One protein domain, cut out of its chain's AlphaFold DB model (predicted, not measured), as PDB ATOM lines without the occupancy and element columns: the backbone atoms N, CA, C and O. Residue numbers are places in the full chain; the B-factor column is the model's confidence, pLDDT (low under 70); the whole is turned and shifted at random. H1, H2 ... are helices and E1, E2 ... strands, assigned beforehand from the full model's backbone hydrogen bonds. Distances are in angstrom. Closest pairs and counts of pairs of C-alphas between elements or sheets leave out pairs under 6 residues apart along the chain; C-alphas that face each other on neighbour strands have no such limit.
ATOM      1  N   GLU A 109     113.587 123.650 123.815       48.62
ATOM      2  CA  GLU A 109     112.507 124.622 123.778       48.62
ATOM      3  C   GLU A 109     112.889 125.960 123.107       48.62
ATOM      4  O   GLU A 109     112.054 126.656 122.534       48.62
ATOM      5  N   GLN A 110     114.168 126.352 123.108       45.97
ATOM      6  CA  GLN A 110     114.592 127.575 122.400       45.97
ATOM      7  C   GLN A 110     114.578 127.397 120.873       45.97
ATOM      8  O   GLN A 110     114.502 128.374 120.115       45.97
ATOM      9  N   PHE A 111     114.593 126.147 120.427       47.62
ATOM     10  CA  PHE A 111     114.722 125.735 119.041       47.62
ATOM     11  C   PHE A 111     113.430 125.090 118.519       47.62
ATOM     12  O   PHE A 111     113.111 125.276 117.351       47.62
ATOM     13  N   THR A 112     112.594 124.493 119.374       43.56
ATOM     14  CA  THR A 112     111.316 123.900 118.957       43.56
ATOM     15  C   THR A 112     110.375 124.920 118.277       43.56
ATOM     16  O   THR A 112     110.385 126.125 118.593       43.56
ATOM     17  N   PRO A 113     109.544 124.474 117.310       42.22
ATOM     18  CA  PRO A 113     108.515 125.309 116.685       42.22
ATOM     19  C   PRO A 113     107.430 125.746 117.681       42.22
ATOM     20  O   PRO A 113     106.789 126.774 117.457       42.22
ATOM     21  N   TYR A 114     107.261 124.994 118.771       47.44
ATOM     22  CA  TYR A 114     106.470 125.339 119.946       47.44
ATOM     23  C   TYR A 114     107.123 124.752 121.206       47.44
ATOM     24  O   TYR A 114     107.422 123.562 121.281       47.44
ATOM     25  N   VAL A 115     107.348 125.588 122.216       55.38
ATOM     26  CA  VAL A 115     107.750 125.164 123.562       55.38
ATOM     27  C   VAL A 115     106.615 124.370 124.199       55.38
ATOM     28  O   VAL A 115     105.568 124.954 124.485       55.38
ATOM     29  N   ILE A 116     106.818 123.073 124.442       57.88
ATOM     30  CA  ILE A 116     105.940 122.282 125.311       57.88
ATOM     31  C   ILE A 116     106.459 122.451 126.738       57.88
ATOM     32  O   ILE A 116     107.525 121.948 127.071       57.88
ATOM     33  N   MET A 117     105.719 123.167 127.579       64.56
ATOM     34  CA  MET A 117     106.204 123.491 128.918       64.56
ATOM     35  C   MET A 117     106.207 122.255 129.827       64.56
ATOM     36  O   MET A 117     105.198 121.544 129.925       64.56
ATOM     37  N   ASN A 118     107.334 122.042 130.516       58.75
ATOM     38  CA  ASN A 118     107.475 121.137 131.658       58.75
ATOM     39  C   ASN A 118     107.227 121.894 133.001       58.75
ATOM     40  O   ASN A 118     107.030 123.119 132.996       58.75
ATOM     41  N   PRO A 119     107.146 121.206 134.161       54.06
ATOM     42  CA  PRO A 119     106.831 121.842 135.447       54.06
ATOM     43  C   PRO A 119     107.787 122.965 135.882       54.06
ATOM     44  O   PRO A 119     107.353 123.914 136.538       54.06
ATOM     45  N   GLU A 120     109.076 122.874 135.551       58.97
ATOM     46  CA  GLU A 120     110.087 123.878 135.911       58.97
ATOM     47  C   GLU A 120     110.033 125.079 134.962       58.97
ATOM     48  O   GLU A 120     109.960 126.231 135.399       58.97
ATOM     49  N   ASP A 121     109.925 124.798 133.668       57.31
ATOM     50  CA  ASP A 121     109.729 125.757 132.584       57.31
ATOM     51  C   ASP A 121     108.504 126.644 132.807       57.31
ATOM     52  O   ASP A 121     108.547 127.865 132.648       57.31
ATOM     53  N   THR A 122     107.408 126.034 133.257       59.03
ATOM     54  CA  THR A 122     106.149 126.717 133.562       59.03
ATOM     55  C   THR A 122     106.320 127.751 134.678       59.03
ATOM     56  O   THR A 122     105.702 128.815 134.634       59.03
ATOM     57  N   LYS A 123     107.190 127.503 135.666       58.12
ATOM     58  CA  LYS A 123     107.432 128.455 136.764       58.12
ATOM     59  C   LYS A 123     108.215 129.682 136.286       58.12
ATOM     60  O   LYS A 123     107.948 130.791 136.747       58.12
ATOM     61  N   ILE A 124     109.142 129.525 135.344       59.97
ATOM     62  CA  ILE A 124     109.953 130.638 134.827       59.97
ATOM     63  C   ILE A 124     109.191 131.394 133.727       59.97
ATOM     64  O   ILE A 124     108.958 132.598 133.861       59.97
ATOM     65  N   TRP A 125     108.706 130.708 132.686       63.44
ATOM     66  CA  TRP A 125     108.005 131.352 131.568       63.44
ATOM     67  C   TRP A 125     106.698 132.007 131.985       63.44
ATOM     68  O   TRP A 125     106.455 133.179 131.687       63.44
ATOM     69  N   CYS A 126     105.856 131.281 132.717       62.91
ATOM     70  CA  CYS A 126     104.555 131.785 133.128       62.91
ATOM     71  C   CYS A 126     104.623 132.626 134.409       62.91
ATOM     72  O   CYS A 126     103.605 132.760 135.077       62.91
ATOM     73  N   THR A 127     105.778 133.202 134.764       59.97
ATOM     74  CA  THR A 127     105.838 134.380 135.654       59.97
ATOM     75  C   THR A 127     106.152 135.675 134.912       59.97
ATOM     76  O   THR A 127     106.136 136.755 135.510       59.97
ATOM     77  N   GLY A 128     106.389 135.590 133.596       57.12
ATOM     78  CA  GLY A 128     106.921 136.690 132.796       57.12
ATOM     79  C   GLY A 128     108.364 137.034 133.176       57.12
ATOM     80  O   GLY A 128     108.792 138.174 132.984       57.12
ATOM     81  N   ALA A 129     109.096 136.075 133.757       61.34
ATOM     82  CA  ALA A 129     110.541 136.157 133.861       61.34
ATOM     83  C   ALA A 129     111.149 136.038 132.452       61.34
ATOM     84  O   ALA A 129     110.611 135.310 131.611       61.34
ATOM     85  N   PRO A 130     112.275 136.713 132.167       59.69
ATOM     86  CA  PRO A 130     113.030 136.421 130.960       59.69
ATOM     87  C   PRO A 130     113.406 134.934 130.920       59.69
ATOM     88  O   PRO A 130     113.751 134.363 131.948       59.69
ATOM     89  N   ILE A 131     113.422 134.320 129.737       55.22
ATOM     90  CA  ILE A 131     113.750 132.889 129.548       55.22
ATOM     91  C   ILE A 131     115.108 132.460 130.139       55.22
ATOM     92  O   ILE A 131     115.338 131.296 130.429       55.22
ATOM     93  N   TYR A 132     116.029 133.406 130.310       56.97
ATOM     94  CA  TYR A 132     117.360 133.187 130.884       56.97
ATOM     95  C   TYR A 132     117.422 133.513 132.385       56.97
ATOM     96  O   TYR A 132     118.516 133.599 132.947       56.97
ATOM     97  N   ALA A 133     116.283 133.795 133.025       61.91
ATOM     98  CA  ALA A 133     116.238 134.074 134.448       61.91
ATOM     99  C   ALA A 133     116.569 132.793 135.230       61.91
ATOM    100  O   ALA A 133     116.033 131.733 134.916       61.91
ATOM    101  N   PRO A 134     117.415 132.874 136.269       59.41
ATOM    102  CA  PRO A 134     117.783 131.708 137.070       59.41
ATOM    103  C   PRO A 134     116.629 131.203 137.948       59.41
ATOM    104  O   PRO A 134     116.727 130.134 138.537       59.41
ATOM    105  N   SER A 135     115.560 131.990 138.096       60.69
ATOM    106  CA  SER A 135     114.391 131.657 138.903       60.69
ATOM    107  C   SER A 135     113.153 132.434 138.449       60.69
ATOM    108  O   SER A 135     113.242 133.442 137.742       60.69
ATOM    109  N   ALA A 136     111.988 131.946 138.875       64.12
ATOM    110  CA  ALA A 136     110.696 132.590 138.685       64.12
ATOM    111  C   ALA A 136     110.611 133.945 139.412       64.12
ATOM    112  O   ALA A 136     111.204 134.140 140.474       64.12
ATOM    113  N   LEU A 137     109.827 134.886 138.877       63.44
ATOM    114  CA  LEU A 137     109.604 136.163 139.555       63.44
ATOM    115  C   LEU A 137     108.676 135.994 140.762       63.44
ATOM    116  O   LEU A 137     107.652 135.322 140.684       63.44
ATOM    117  N   SER A 138     108.972 136.713 141.849       66.88
ATOM    118  CA  SER A 138     108.119 136.752 143.047       66.88
ATOM    119  C   SER A 138     106.755 137.413 142.811       66.88
ATOM    120  O   SER A 138     105.823 137.207 143.586       66.88
ATOM    121  N   LYS A 139     106.617 138.216 141.747       70.19
ATOM    122  CA  LYS A 139     105.362 138.861 141.338       70.19
ATOM    123  C   LYS A 139     105.051 138.537 139.880       70.19
ATOM    124  O   LYS A 139     105.868 138.807 139.002       70.19
ATOM    125  N   ALA A 140     103.836 138.049 139.640       70.69
ATOM    126  CA  ALA A 140     103.296 137.763 138.314       70.69
ATOM    127  C   ALA A 140     103.359 138.991 137.385       70.69
ATOM    128  O   ALA A 140     102.743 140.025 137.678       70.69
ATOM    129  N   ARG A 141     104.066 138.877 136.252       77.38
ATOM    130  CA  ARG A 141     104.115 139.906 135.198       77.38
ATOM    131  C   ARG A 141     103.139 139.625 134.055       77.38
ATOM    132  O   ARG A 141     102.529 138.559 133.977       77.38
ATOM    133  N   LYS A 142     102.985 140.620 133.173       88.56
ATOM    134  CA  LYS A 142     102.256 140.482 131.910       88.56
ATOM    135  C   LYS A 142     103.018 139.536 130.977       88.56
ATOM    136  O   LYS A 142     104.175 139.814 130.669       88.56
ATOM    137  N   LEU A 143     102.361 138.462 130.545       88.19
ATOM    138  CA  LEU A 143     102.821 137.571 129.479       88.19
ATOM    139  C   LEU A 143     102.056 137.938 128.206       88.19
ATOM    140  O   LEU A 143     100.840 137.759 128.133       88.19
ATOM    141  N   LEU A 144     102.760 138.525 127.249       91.00
ATOM    142  CA  LEU A 144     102.211 139.072 126.022       91.00
ATOM    143  C   LEU A 144     102.045 137.989 124.957       91.00
ATOM    144  O   LEU A 144     102.991 137.283 124.620       91.00
ATOM    145  N   PHE A 145     100.865 137.969 124.350       91.56
ATOM    146  CA  PHE A 145     100.545 137.179 123.174       91.56
ATOM    147  C   PHE A 145     100.142 138.107 122.026       91.56
ATOM    148  O   PHE A 145      99.248 138.942 122.175       91.56
ATOM    149  N   LEU A 146     100.786 137.947 120.876       92.00
ATOM    150  CA  LEU A 146     100.469 138.631 119.630       92.00
ATOM    151  C   LEU A 146      99.445 137.805 118.843       92.00
ATOM    152  O   LEU A 146      99.649 136.620 118.593       92.00
ATOM    153  N   GLU A 147      98.345 138.442 118.446       88.94
ATOM    154  CA  GLU A 147      97.185 137.880 117.734       88.94
ATOM    155  C   GLU A 147      96.384 136.831 118.528       88.94
ATOM    156  O   GLU A 147      95.181 137.003 118.734       88.94
ATOM    157  N   LYS A 148      97.019 135.744 118.982       83.75
ATOM    158  CA  LYS A 148      96.364 134.611 119.657       83.75
ATOM    159  C   LYS A 148      97.120 134.218 120.922       83.75
ATOM    160  O   LYS A 148      98.314 133.943 120.869       83.75
ATOM    161  N   GLY A 149      96.411 134.124 122.047       86.00
ATOM    162  CA  GLY A 149      96.971 133.590 123.285       86.00
ATOM    163  C   GLY A 149      96.938 132.071 123.293       86.00
ATOM    164  O   GLY A 149      95.855 131.493 123.342       86.00
ATOM    165  N   LYS A 150      98.101 131.424 123.232       86.38
ATOM    166  CA  LYS A 150      98.232 129.965 123.197       86.38
ATOM    167  C   LYS A 150      99.354 129.522 124.121       86.38
ATOM    168  O   LYS A 150     100.475 129.988 123.968       86.38
ATOM    169  N   LEU A 151      99.057 128.594 125.022       82.88
ATOM    170  CA  LEU A 151     100.048 127.925 125.858       82.88
ATOM    171  C   LEU A 151      99.941 126.410 125.697       82.88
ATOM    172  O   LEU A 151      98.840 125.865 125.627       82.88
ATOM    173  N   TYR A 152     101.091 125.744 125.656       80.31
ATOM    174  CA  TYR A 152     101.231 124.330 125.325       80.31
ATOM    175  C   TYR A 152     101.767 123.613 126.567       80.31
ATOM    176  O   TYR A 152     102.914 123.827 126.959       80.31
ATOM    177  N   PHE A 153     100.931 122.803 127.215       76.38
ATOM    178  CA  PHE A 153     101.283 122.093 128.448       76.38
ATOM    179  C   PHE A 153     101.464 120.607 128.172       76.38
ATOM    180  O   PHE A 153     100.530 119.966 127.691       76.38
ATOM    181  N   SER A 154     102.636 120.054 128.502       74.50
ATOM    182  CA  SER A 154     102.857 118.606 128.411       74.50
ATOM    183  C   SER A 154     101.873 117.854 129.307       74.50
ATOM    184  O   SER A 154     101.619 118.276 130.438       74.50
ATOM    185  N   TYR A 155     101.383 116.694 128.863       68.81
ATOM    186  CA  TYR A 155     100.623 115.793 129.743       68.81
ATOM    187  C   TYR A 155     101.429 115.351 130.976       68.81
ATOM    188  O   TYR A 155     100.865 115.188 132.059       68.81
ATOM    189  N   ARG A 156     102.764 115.298 130.848       66.06
ATOM    190  CA  ARG A 156     103.706 114.950 131.925       66.06
ATOM    191  C   ARG A 156     103.786 115.998 133.039       66.06
ATOM    192  O   ARG A 156     104.401 115.742 134.067       66.06
ATOM    193  N   LEU A 157     103.199 117.184 132.850       63.66
ATOM    194  CA  LEU A 157     103.315 118.294 133.796       63.66
ATOM    195  C   LEU A 157     102.604 118.025 135.134       63.66
ATOM    196  O   LEU A 157     103.012 118.584 136.150       63.66
ATOM    197  N   ALA A 158     101.563 117.183 135.143       56.88
ATOM    198  CA  ALA A 158     100.980 116.657 136.381       56.88
ATOM    199  C   ALA A 158     100.071 115.427 136.156       56.88
ATOM    200  O   ALA A 158      98.983 115.348 136.726       56.88
ATOM    201  N   ASN A 159     100.507 114.475 135.319       58.75
ATOM    202  CA  ASN A 159      99.755 113.252 134.988       58.75
ATOM    203  C   ASN A 159      98.296 113.562 134.601       58.75
ATOM    204  O   ASN A 159      97.341 113.044 135.182       58.75
ATOM    205  N   PHE A 160      98.112 114.485 133.649       62.59
ATOM    206  CA  PHE A 160      96.791 114.955 133.208       62.59
ATOM    207  C   PHE A 160      96.139 114.030 132.173       62.59
ATOM    208  O   PHE A 160      95.491 114.502 131.233       62.59
ATOM    209  N   ASP A 161      96.316 112.728 132.357       59.78
ATOM    210  CA  ASP A 161      95.913 111.684 131.414       59.78
ATOM    211  C   ASP A 161      94.380 111.494 131.420       59.78
ATOM    212  O   ASP A 161      93.810 110.880 130.524       59.78
ATOM    213  N   GLY A 162      93.698 112.079 132.416       66.31
ATOM    214  CA  GLY A 162      92.246 112.075 132.577       66.31
ATOM    215  C   GLY A 162      91.538 113.396 132.242       66.31
ATOM    216  O   GLY A 162      92.094 114.351 131.691       66.31
ATOM    217  N   GLU A 163      90.256 113.455 132.606       79.12
ATOM    218  CA  GLU A 163      89.404 114.635 132.443       79.12
ATOM    219  C   GLU A 163      89.865 115.774 133.375       79.12
ATOM    220  O   GLU A 163      89.946 115.614 134.598       79.12
ATOM    221  N   VAL A 164      90.180 116.937 132.799       85.75
ATOM    222  CA  VAL A 164      90.684 118.115 133.523       85.75
ATOM    223  C   VAL A 164      89.955 119.377 133.084       85.75
ATOM    224  O   VAL A 164      89.525 119.493 131.939       85.75
ATOM    225  N   THR A 165      89.867 120.363 133.972       89.19
ATOM    226  CA  THR A 165      89.397 121.711 133.633       89.19
ATOM    227  C   THR A 165      90.442 122.749 134.009       89.19
ATOM    228  O   THR A 165      91.068 122.653 135.066       89.19
ATOM    229  N   PHE A 166      90.607 123.763 133.161       90.94
ATOM    230  CA  PHE A 166      91.510 124.881 133.408       90.94
ATOM    231  C   PHE A 166      90.741 126.152 133.746       90.94
ATOM    232  O   PHE A 166      89.700 126.447 133.157       90.94
ATOM    233  N   PHE A 167      91.296 126.934 134.669       92.94
ATOM    234  CA  PHE A 167      90.728 128.210 135.082       92.94
ATOM    235  C   PHE A 167      91.827 129.254 135.216       92.94
ATOM    236  O   PHE A 167      92.899 128.977 135.744       92.94
ATOM    237  N   TYR A 168      91.540 130.478 134.799       93.38
ATOM    238  CA  TYR A 168      92.347 131.636 135.141       93.38
ATOM    239  C   TYR A 168      91.683 132.393 136.290       93.38
ATOM    240  O   TYR A 168      90.496 132.724 136.229       93.38
ATOM    241  N   VAL A 169      92.441 132.652 137.349       93.62
ATOM    242  CA  VAL A 169      91.966 133.328 138.557       93.62
ATOM    243  C   VAL A 169      92.763 134.607 138.754       93.62
ATOM    244  O   VAL A 169      93.984 134.609 138.633       93.62
ATOM    245  N   TYR A 170      92.077 135.698 139.073       94.00
ATOM    246  CA  TYR A 170      92.699 136.969 139.440       94.00
ATOM    247  C   TYR A 170      91.821 137.731 140.435       94.00
ATOM    248  O   TYR A 170      90.710 137.313 140.764       94.00
ATOM    249  N   LYS A 171      92.318 138.863 140.936       93.62
ATOM    250  CA  LYS A 171      91.548 139.825 141.725       93.62
ATOM    251  C   LYS A 171      91.331 141.121 140.950       93.62
ATOM    252  O   LYS A 171      92.281 141.659 140.380       93.62
ATOM    253  N   PHE A 172      90.110 141.645 140.998       94.31
ATOM    254  CA  PHE A 172      89.739 142.979 140.525       94.31
ATOM    255  C   PHE A 172      88.962 143.693 141.635       94.31
ATOM    256  O   PHE A 172      88.021 143.126 142.186       94.31
ATOM    257  N   ASN A 173      89.399 144.897 142.023       92.38
ATOM    258  CA  ASN A 173      88.855 145.640 143.173       92.38
ATOM    259  C   ASN A 173      88.743 144.780 144.450       92.38
ATOM    260  O   ASN A 173      87.711 144.742 145.112       92.38
ATOM    261  N   GLY A 174      89.790 143.999 144.747       91.62
ATOM    262  CA  GLY A 174      89.849 143.091 145.901       91.62
ATOM    263  C   GLY A 174      89.029 141.798 145.769       91.62
ATOM    264  O   GLY A 174      89.330 140.823 146.459       91.62
ATOM    265  N   LYS A 175      88.061 141.737 144.847       93.88
ATOM    266  CA  LYS A 175      87.188 140.575 144.632       93.88
ATOM    267  C   LYS A 175      87.837 139.555 143.701       93.88
ATOM    268  O   LYS A 175      88.478 139.915 142.715       93.88
ATOM    269  N   ARG A 176      87.672 138.267 144.019       94.50
ATOM    270  CA  ARG A 176      88.163 137.152 143.199       94.50
ATOM    271  C   ARG A 176      87.296 137.009 141.946       94.50
ATOM    272  O   ARG A 176      86.077 136.957 142.047       94.50
ATOM    273  N   VAL A 177      87.941 136.888 140.793       95.19
ATOM    274  CA  VAL A 177      87.322 136.576 139.504       95.19
ATOM    275  C   VAL A 177      87.890 135.249 139.017       95.19
ATOM    276  O   VAL A 177      89.100 135.034 139.076       95.19
ATOM    277  N   ILE A 178      87.014 134.360 138.554       94.44
ATOM    278  CA  ILE A 178      87.367 133.038 138.031       94.44
ATOM    279  C   ILE A 178      86.863 132.963 136.593       94.44
ATOM    280  O   ILE A 178      85.709 133.288 136.316       94.44
ATOM    281  N   LYS A 179      87.737 132.550 135.676       93.81
ATOM    282  CA  LYS A 179      87.430 132.399 134.255       93.81
ATOM    283  C   LYS A 179      87.743 130.978 133.809       93.81
ATOM    284  O   LYS A 179      88.918 130.613 133.841       93.81
ATOM    285  N   PRO A 180      86.750 130.170 133.403       91.81
ATOM    286  CA  PRO A 180      87.039 128.898 132.756       91.81
ATOM    287  C   PRO A 180      87.782 129.159 131.443       91.81
ATOM    288  O   PRO A 180      87.517 130.150 130.757       91.81
ATOM    289  N   LEU A 181      88.734 128.291 131.116       91.75
ATOM    290  CA  LEU A 181      89.534 128.401 129.904       91.75
ATOM    291  C   LEU A 181      89.168 127.299 128.920       91.75
ATOM    292  O   LEU A 181      88.991 126.142 129.299       91.75
ATOM    293  N   LEU A 182      89.109 127.672 127.645       88.12
ATOM    294  CA  LEU A 182      89.002 126.718 126.552       88.12
ATOM    295  C   LEU A 182      90.370 126.080 126.304       88.12
ATOM    296  O   LEU A 182      91.402 126.764 126.332       88.12
ATOM    297  N   PHE A 183      90.369 124.782 126.025       88.50
ATOM    298  CA  PHE A 183      91.575 124.047 125.684       88.50
ATOM    299  C   PHE A 183      91.289 122.964 124.646       88.50
ATOM    300  O   PHE A 183      90.187 122.423 124.600       88.50
ATOM    301  N   ASP A 184      92.297 122.643 123.836       85.44
ATOM    302  CA  ASP A 184      92.254 121.505 122.920       85.44
ATOM    303  C   ASP A 184      93.170 120.394 123.447       85.44
ATOM    304  O   ASP A 184      94.268 120.671 123.939       85.44
ATOM    305  N   ASN A 185      92.758 119.138 123.283       84.19
ATOM    306  CA  ASN A 185      93.631 117.986 123.501       84.19
ATOM    307  C   ASN A 185      94.405 117.683 122.208       84.19
ATOM    308  O   ASN A 185      93.813 117.614 121.129       84.19
ATOM    309  N   LYS A 186      95.727 117.531 122.309       82.88
ATOM    310  CA  LYS A 186      96.616 117.074 121.224       82.88
ATOM    311  C   LYS A 186      97.280 115.755 121.621       82.88
ATOM    312  O   LYS A 186      97.043 115.286 122.726       82.88
ATOM    313  N   SER A 187      98.071 115.139 120.744       76.75
ATOM    314  CA  SER A 187      98.730 113.848 121.023       76.75
ATOM    315  C   SER A 187      99.625 113.898 122.264       76.75
ATOM    316  O   SER A 187      99.542 113.015 123.108       76.75
ATOM    317  N   ASP A 188     100.399 114.978 122.420       72.00
ATOM    318  CA  ASP A 188     101.470 115.063 123.430       72.00
ATOM    319  C   ASP A 188     101.311 116.235 124.417       72.00
ATOM    320  O   ASP A 188     102.099 116.393 125.356       72.00
ATOM    321  N   TYR A 189     100.299 117.085 124.216       77.44
ATOM    322  CA  TYR A 189     100.065 118.275 125.032       77.44
ATOM    323  C   TYR A 189      98.593 118.717 125.060       77.44
ATOM    324  O   TYR A 189      97.805 118.398 124.169       77.44
ATOM    325  N   LYS A 190      98.239 119.542 126.053       80.88
ATOM    326  CA  LYS A 190      97.005 120.345 126.054       80.88
ATOM    327  C   LYS A 190      97.315 121.775 125.615       80.88
ATOM    328  O   LYS A 190      98.253 122.399 126.114       80.88
ATOM    329  N   LEU A 191      96.519 122.298 124.686       85.50
ATOM    330  CA  LEU A 191      96.626 123.667 124.180       85.50
ATOM    331  C   LEU A 191      95.611 124.559 124.888       85.50
ATOM    332  O   LEU A 191      94.432 124.519 124.549       85.50
ATOM    333  N   ILE A 192      96.055 125.392 125.824       87.19
ATOM    334  CA  ILE A 192      95.192 126.363 126.505       87.19
ATOM    335  C   ILE A 192      95.146 127.655 125.701       87.19
ATOM    336  O   ILE A 192      96.186 128.193 125.311       87.19
ATOM    337  N   LYS A 193      93.937 128.179 125.482       89.19
ATOM    338  CA  LYS A 193      93.715 129.408 124.716       89.19
ATOM    339  C   LYS A 193      93.325 130.572 125.625       89.19
ATOM    340  O   LYS A 193      92.445 130.449 126.474       89.19
ATOM    341  N   PHE A 194      93.932 131.731 125.382       88.81
ATOM    342  CA  PHE A 194      93.583 133.009 125.998       88.81
ATOM    343  C   PHE A 194      93.073 133.978 124.934       88.81
ATOM    344  O   PHE A 194      93.618 134.078 123.833       88.81
ATOM    345  N   ASN A 195      92.045 134.739 125.292       85.44
ATOM    346  CA  ASN A 195      91.536 135.862 124.512       85.44
ATOM    347  C   ASN A 195      91.328 137.072 125.434       85.44
ATOM    348  O   ASN A 195      91.503 136.978 126.648       85.44
ATOM    349  N   GLN A 196      90.961 138.223 124.874       84.75
ATOM    350  CA  GLN A 196      90.783 139.447 125.663       84.75
ATOM    351  C   GLN A 196      89.615 139.360 126.664       84.75
ATOM    352  O   GLN A 196      89.660 140.017 127.707       84.75
ATOM    353  N   ASN A 197      88.632 138.486 126.418       86.56
ATOM    354  CA  ASN A 197      87.433 138.328 127.251       86.56
ATOM    355  C   ASN A 197      87.727 137.763 128.649       86.56
ATOM    356  O   ASN A 197      86.877 137.841 129.537       86.56
ATOM    357  N   ILE A 198      88.933 137.242 128.894       89.69
ATOM    358  CA  ILE A 198      89.364 136.831 130.241       89.69
ATOM    359  C   ILE A 198      89.312 137.999 131.246       89.69
ATOM    360  O   ILE A 198      89.102 137.774 132.439       89.69
ATOM    361  N   TYR A 199      89.418 139.245 130.775       92.12
ATOM    362  CA  TYR A 199      89.277 140.449 131.602       92.12
ATOM    363  C   TYR A 199      87.917 141.134 131.484       92.12
ATOM    364  O   TYR A 199      87.774 142.274 131.914       92.12
ATOM    365  N   ASN A 200      86.903 140.461 130.946       92.56
ATOM    366  CA  ASN A 200      85.541 140.973 130.984       92.56
ATOM    367  C   ASN A 200      84.902 140.649 132.346       92.56
ATOM    368  O   ASN A 200      84.777 139.478 132.709       92.56
ATOM    369  N   VAL A 201      84.501 141.659 133.113       91.56
ATOM    370  CA  VAL A 201      83.786 141.507 134.388       91.56
ATOM    371  C   VAL A 201      82.457 142.243 134.266       91.56
ATOM    372  O   VAL A 201      82.446 143.441 134.013       91.56
ATOM    373  N   ASN A 202      81.338 141.532 134.440       88.81
ATOM    374  CA  ASN A 202      79.980 142.088 134.325       88.81
ATOM    375  C   ASN A 202      79.734 142.858 133.010       88.81
ATOM    376  O   ASN A 202      79.142 143.933 133.014       88.81
ATOM    377  N   GLY A 203      80.236 142.341 131.886       89.06
ATOM    378  CA  GLY A 203      80.098 142.969 130.569       89.06
ATOM    379  C   GLY A 203      81.129 144.063 130.277       89.06
ATOM    380  O   GLY A 203      81.222 144.508 129.137       89.06
ATOM    381  N   GLN A 204      81.941 144.472 131.256       89.62
ATOM    382  CA  GLN A 204      82.936 145.529 131.097       89.62
ATOM    383  C   GLN A 204      84.345 144.964 130.927       89.62
ATOM    384  O   GLN A 204      84.823 144.168 131.740       89.62
ATOM    385  N   GLN A 205      85.045 145.422 129.890       91.38
ATOM    386  CA  GLN A 205      86.448 145.087 129.679       91.38
ATOM    387  C   GLN A 205      87.332 145.821 130.696       91.38
ATOM    388  O   GLN A 205      87.388 147.050 130.733       91.38
ATOM    389  N   VAL A 206      88.066 145.063 131.503       92.00
ATOM    390  CA  VAL A 206      88.996 145.593 132.502       92.00
ATOM    391  C   VAL A 206      90.415 145.622 131.933       92.00
ATOM    392  O   VAL A 206      90.873 144.681 131.284       92.00
ATOM    393  N   ALA A 207      91.146 146.705 132.198       89.25
ATOM    394  CA  ALA A 207      92.564 146.788 131.862       89.25
ATOM    395  C   ALA A 207      93.379 145.794 132.707       89.25
ATOM    396  O   ALA A 207      93.251 145.768 133.933       89.25
ATOM    397  N   VAL A 208      94.265 145.024 132.068       89.00
ATOM    398  CA  VAL A 208      95.087 143.996 132.737       89.00
ATOM    399  C   VAL A 208      95.882 144.548 133.930       89.00
ATOM    400  O   VAL A 208      96.021 143.872 134.953       89.00
ATOM    401  N   ASP A 209      96.334 145.801 133.848       87.69
ATOM    402  CA  ASP A 209      97.106 146.471 134.900       87.69
ATOM    403  C   ASP A 209      96.281 146.744 136.170       87.69
ATOM    404  O   ASP A 209      96.849 146.850 137.255       87.69
ATOM    405  N   LYS A 210      94.943 146.757 136.075       90.44
ATOM    406  CA  LYS A 210      94.026 146.890 137.222       90.44
ATOM    407  C   LYS A 210      93.770 145.567 137.957       90.44
ATOM    408  O   LYS A 210      93.010 145.538 138.924       90.44
ATOM    409  N   THR A 211      94.374 144.466 137.507       91.06
ATOM    410  CA  THR A 211      94.216 143.142 138.127       91.06
ATOM    411  C   THR A 211      95.418 142.764 138.987       91.06
ATOM    412  O   THR A 211      96.537 143.233 138.764       91.06
ATOM    413  N   SER A 212      95.221 141.884 139.969       89.75
ATOM    414  CA  SER A 212      96.296 141.343 140.816       89.75
ATOM    415  C   SER A 212      96.142 139.839 141.045       89.75
ATOM    416  O   SER A 212      95.080 139.276 140.792       89.75
ATOM    417  N   ASN A 213      97.216 139.189 141.508       86.31
ATOM    418  CA  ASN A 213      97.256 137.757 141.837       86.31
ATOM    419  C   ASN A 213      96.734 136.847 140.713       86.31
ATOM    420  O   ASN A 213      96.001 135.897 140.976       86.31
ATOM    421  N   GLY A 214      97.100 137.171 139.471       88.88
ATOM    422  CA  GLY A 214      96.809 136.348 138.304       88.88
ATOM    423  C   GLY A 214      97.460 134.973 138.418       88.88
ATOM    424  O   GLY A 214      98.633 134.869 138.794       88.88
ATOM    425  N   GLY A 215      96.703 133.922 138.120       89.12
ATOM    426  CA  GLY A 215      97.208 132.560 138.105       89.12
ATOM    427  C   GLY A 215      96.364 131.621 137.259       89.12
ATOM    428  O   GLY A 215      95.138 131.734 137.206       89.12
ATOM    429  N   LEU A 216      97.043 130.695 136.594       88.75
ATOM    430  CA  LEU A 216      96.445 129.571 135.895       88.75
ATOM    431  C   LEU A 216      96.319 128.402 136.869       88.75
ATOM    432  O   LEU A 216      97.284 128.036 137.536       88.75
ATOM    433  N   PHE A 217      95.136 127.811 136.921       89.50
ATOM    434  CA  PHE A 217      94.802 126.674 137.761       89.50
ATOM    435  C   PHE A 217      94.306 125.518 136.906       89.50
ATOM    436  O   PHE A 217      93.675 125.722 135.864       89.50
ATOM    437  N   ILE A 218      94.538 124.311 137.400       88.06
ATOM    438  CA  ILE A 218      93.972 123.080 136.866       88.06
ATOM    439  C   ILE A 218      93.173 122.364 137.943       88.06
ATOM    440  O   ILE A 218      93.522 122.394 139.121       88.06
ATOM    441  N   ARG A 219      92.099 121.701 137.531       89.31
ATOM    442  CA  ARG A 219      91.326 120.790 138.362       89.31
ATOM    443  C   ARG A 219      91.167 119.457 137.629       89.31
ATOM    444  O   ARG A 219      90.356 119.387 136.705       89.31
ATOM    445  N   PRO A 220      91.902 118.411 138.030       86.75
ATOM    446  CA  PRO A 220      91.564 117.045 137.653       86.75
ATOM    447  C   PRO A 220      90.200 116.645 138.225       86.75
ATOM    448  O   PRO A 220      89.808 117.112 139.303       86.75
ATOM    449  N   LYS A 221      89.468 115.777 137.521       83.88
ATOM    450  CA  LYS A 221      88.202 115.222 138.018       83.88
ATOM    451  C   LYS A 221      88.397 114.592 139.403       83.88
ATOM    452  O   LYS A 221      89.392 113.924 139.658       83.88
ATOM    453  N   GLY A 222      87.472 114.865 140.323       83.62
ATOM    454  CA  GLY A 222      87.538 114.368 141.705       83.62
ATOM    455  C   GLY A 222      88.602 115.024 142.600       83.62
ATOM    456  O   GLY A 222      88.646 114.730 143.788       83.62
ATOM    457  N   SER A 223      89.419 115.945 142.078       85.38
ATOM    458  CA  SER A 223      90.502 116.594 142.830       85.38
ATOM    459  C   SER A 223      90.227 118.072 143.125       85.38
ATOM    460  O   SER A 223      89.396 118.731 142.482       85.38
ATOM    461  N   LYS A 224      90.943 118.620 144.118       86.94
ATOM    462  CA  LYS A 224      90.957 120.064 144.397       86.94
ATOM    463  C   LYS A 224      91.766 120.804 143.317       86.94
ATOM    464  O   LYS A 224      92.752 120.253 142.834       86.94
ATOM    465  N   PRO A 225      91.387 122.043 142.944       88.25
ATOM    466  CA  PRO A 225      92.182 122.839 142.019       88.25
ATOM    467  C   PRO A 225      93.587 123.126 142.560       88.25
ATOM    468  O   PRO A 225      93.735 123.495 143.725       88.25
ATOM    469  N   SER A 226      94.597 123.033 141.700       86.12
ATOM    470  CA  SER A 226      95.987 123.384 141.994       86.12
ATOM    471  C   SER A 226      96.474 124.491 141.058       86.12
ATOM    472  O   SER A 226      96.025 124.610 139.915       86.12
ATOM    473  N   ALA A 227      97.361 125.351 141.561       82.75
ATOM    474  CA  ALA A 227      97.981 126.393 140.751       82.75
ATOM    475  C   ALA A 227      99.047 125.771 139.841       82.75
ATOM    476  O   ALA A 227      99.935 125.068 140.319       82.75
ATOM    477  N   LEU A 228      98.970 126.062 138.543       79.12
ATOM    478  CA  LEU A 228     100.002 125.715 137.568       79.12
ATOM    479  C   LEU A 228     101.059 126.808 137.468       79.12
ATOM    480  O   LEU A 228     102.253 126.525 137.471       79.12
ATOM    481  N   SER A 229     100.624 128.065 137.369       78.81
ATOM    482  CA  SER A 229     101.527 129.203 137.199       78.81
ATOM    483  C   SER A 229     100.885 130.542 137.534       78.81
ATOM    484  O   SER A 229      99.665 130.653 137.654       78.81
ATOM    485  N   HIS A 230     101.716 131.579 137.665       82.38
ATOM    486  CA  HIS A 230     101.318 132.919 138.087       82.38
ATOM    487  C   HIS A 230     101.760 133.998 137.096       82.38
ATOM    488  O   HIS A 230     102.863 134.526 137.190       82.38
ATOM    489  N   PHE A 231     100.867 134.405 136.198       86.25
ATOM    490  CA  PHE A 231     101.092 135.475 135.220       86.25
ATOM    491  C   PHE A 231      99.810 136.258 134.970       86.25
ATOM    492  O   PHE A 231      98.730 135.859 135.400       86.25
ATOM    493  N   LYS A 232      99.940 137.364 134.232       89.38
ATOM    494  CA  LYS A 232      98.824 138.096 133.637       89.38
ATOM    495  C   LYS A 232      98.852 137.919 132.111       89.38
ATOM    496  O   LYS A 232      99.649 138.595 131.464       89.38
ATOM    497  N   PRO A 233      98.044 137.034 131.501       90.31
ATOM    498  CA  PRO A 233      97.950 136.944 130.044       90.31
ATOM    499  C   PRO A 233      97.576 138.308 129.468       90.31
ATOM    500  O   PRO A 233      96.662 138.953 129.971       90.31
ATOM    501  N   TYR A 234      98.263 138.757 128.428       92.56
ATOM    502  CA  TYR A 234      97.993 140.020 127.755       92.56
ATOM    503  C   TYR A 234      97.925 139.774 126.250       92.56
ATOM    504  O   TYR A 234      98.945 139.607 125.594       92.56
ATOM    505  N   VAL A 235      96.708 139.686 125.711       92.44
ATOM    506  CA  VAL A 235      96.483 139.341 124.301       92.44
ATOM    507  C   VAL A 235      96.271 140.612 123.484       92.44
ATOM    508  O   VAL A 235      95.292 141.335 123.685       92.44
ATOM    509  N   VAL A 236      97.167 140.861 122.534       92.44
ATOM    510  CA  VAL A 236      97.061 141.940 121.548       92.44
ATOM    511  C   VAL A 236      96.513 141.341 120.259       92.44
ATOM    512  O   VAL A 236      97.267 140.838 119.430       92.44
ATOM    513  N   ALA A 237      95.186 141.360 120.109       89.81
ATOM    514  CA  ALA A 237      94.507 140.743 118.968       89.81
ATOM    515  C   ALA A 237      94.910 141.381 117.625       89.81
ATOM    516  O   ALA A 237      95.118 140.674 116.643       89.81
TER     517      ALA A 237
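AT A GLANCE: This is residues 109 to 237 of the 327 residues of an uncharacterized protein of marine bacterium AO1-C (UniProt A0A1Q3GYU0). Look for two antiparallel sheets partly face to face, a large, strongly twisted one, E4 E3 E7 E8, and a smaller one, E2 E6 E5; E4 running on into E5 joins them along one side, and the parallel pair E1 and E9 bridges them at one end. The short helix H1 lies at another side, by E8 and E2, and the tiny helix H2 lies by E9 and the large sheet. The printed part has 129 residues, with two named helices and nine named strands in the order H1 E1 E2 E3 E4 E5 E6 H2 E7 E8 E9; the class is mostly strand, with strands holding 55 of the 66 residues in named elements. It is compact, with a radius of gyration of the C-alphas of 14.3 A and spans of 37 by 37 by 27 A.

IN THESE COORDINATES: Start at Glu 109 and go on to C-alpha 119 at (106.831, 121.842, 135.447), where H1, residues 119 to 125, begins. E1 is residues 142 to 146 and E2 residues 149 to 154, 16.9 A long. Find C-alpha 164 at (90.684, 118.115, 133.523); from there E3 runs 25.8 A to residue 172. E4, residues 175 to 181, covers 19.3 A; E5 is residues 183 to 185, E6 residues 189 to 194, 16.1 A long, and H2 residues 196 to 199. E7, residues 211 to 220, is the longest strand, at 26.2 A. E8 is residues 226 to 229; E9, residues 232 to 236, ends with C-alpha 236 at (97.061, 141.940, 121.548).

HOW THE PARTS SIT: In the large sheet, hairpin E3 and E4 has N 168 and O 179 2.8 A apart; E3 and E7 have N 167 and O 217 at 2.9 A; hairpin E7 and E8 has N 216 and O 229 at 2.8 A. E4 runs on into E5 at 34 degrees. In hairpin E5 and E6, N 184 and O 191 are 2.9 A apart; between E2 and E6, N 151 and O 192 are 2.9 A apart. E8 runs on into E9 at 52 degrees, and N 145 of E1 is 2.8 A from O 234. The closest C-alphas of E7 and E9 are Gly 214 and Lys 232, 5.4 A; of E2 and E9, Gly 149 and Val 235, 5.9 A. H1 and H2 each only graze the large sheet; the closest C-alphas of H1 and E8 are Lys 123 and Ser 229, 6.0 A. H1 has 2 of 3 O i to N i+4 pairs within hydrogen-bond range; H2 is too short for one.

THE WHOLE: The C-alphas of Phe 111 and Asn 202 are the two farthest apart, at 41.3 A, and the printed part has no cut. Look for the long links at H1 to E1 and H2 to E7. The mean pLDDT of the printed part is 78.8; residues 109 to 138 and 155 to 162 are under 70.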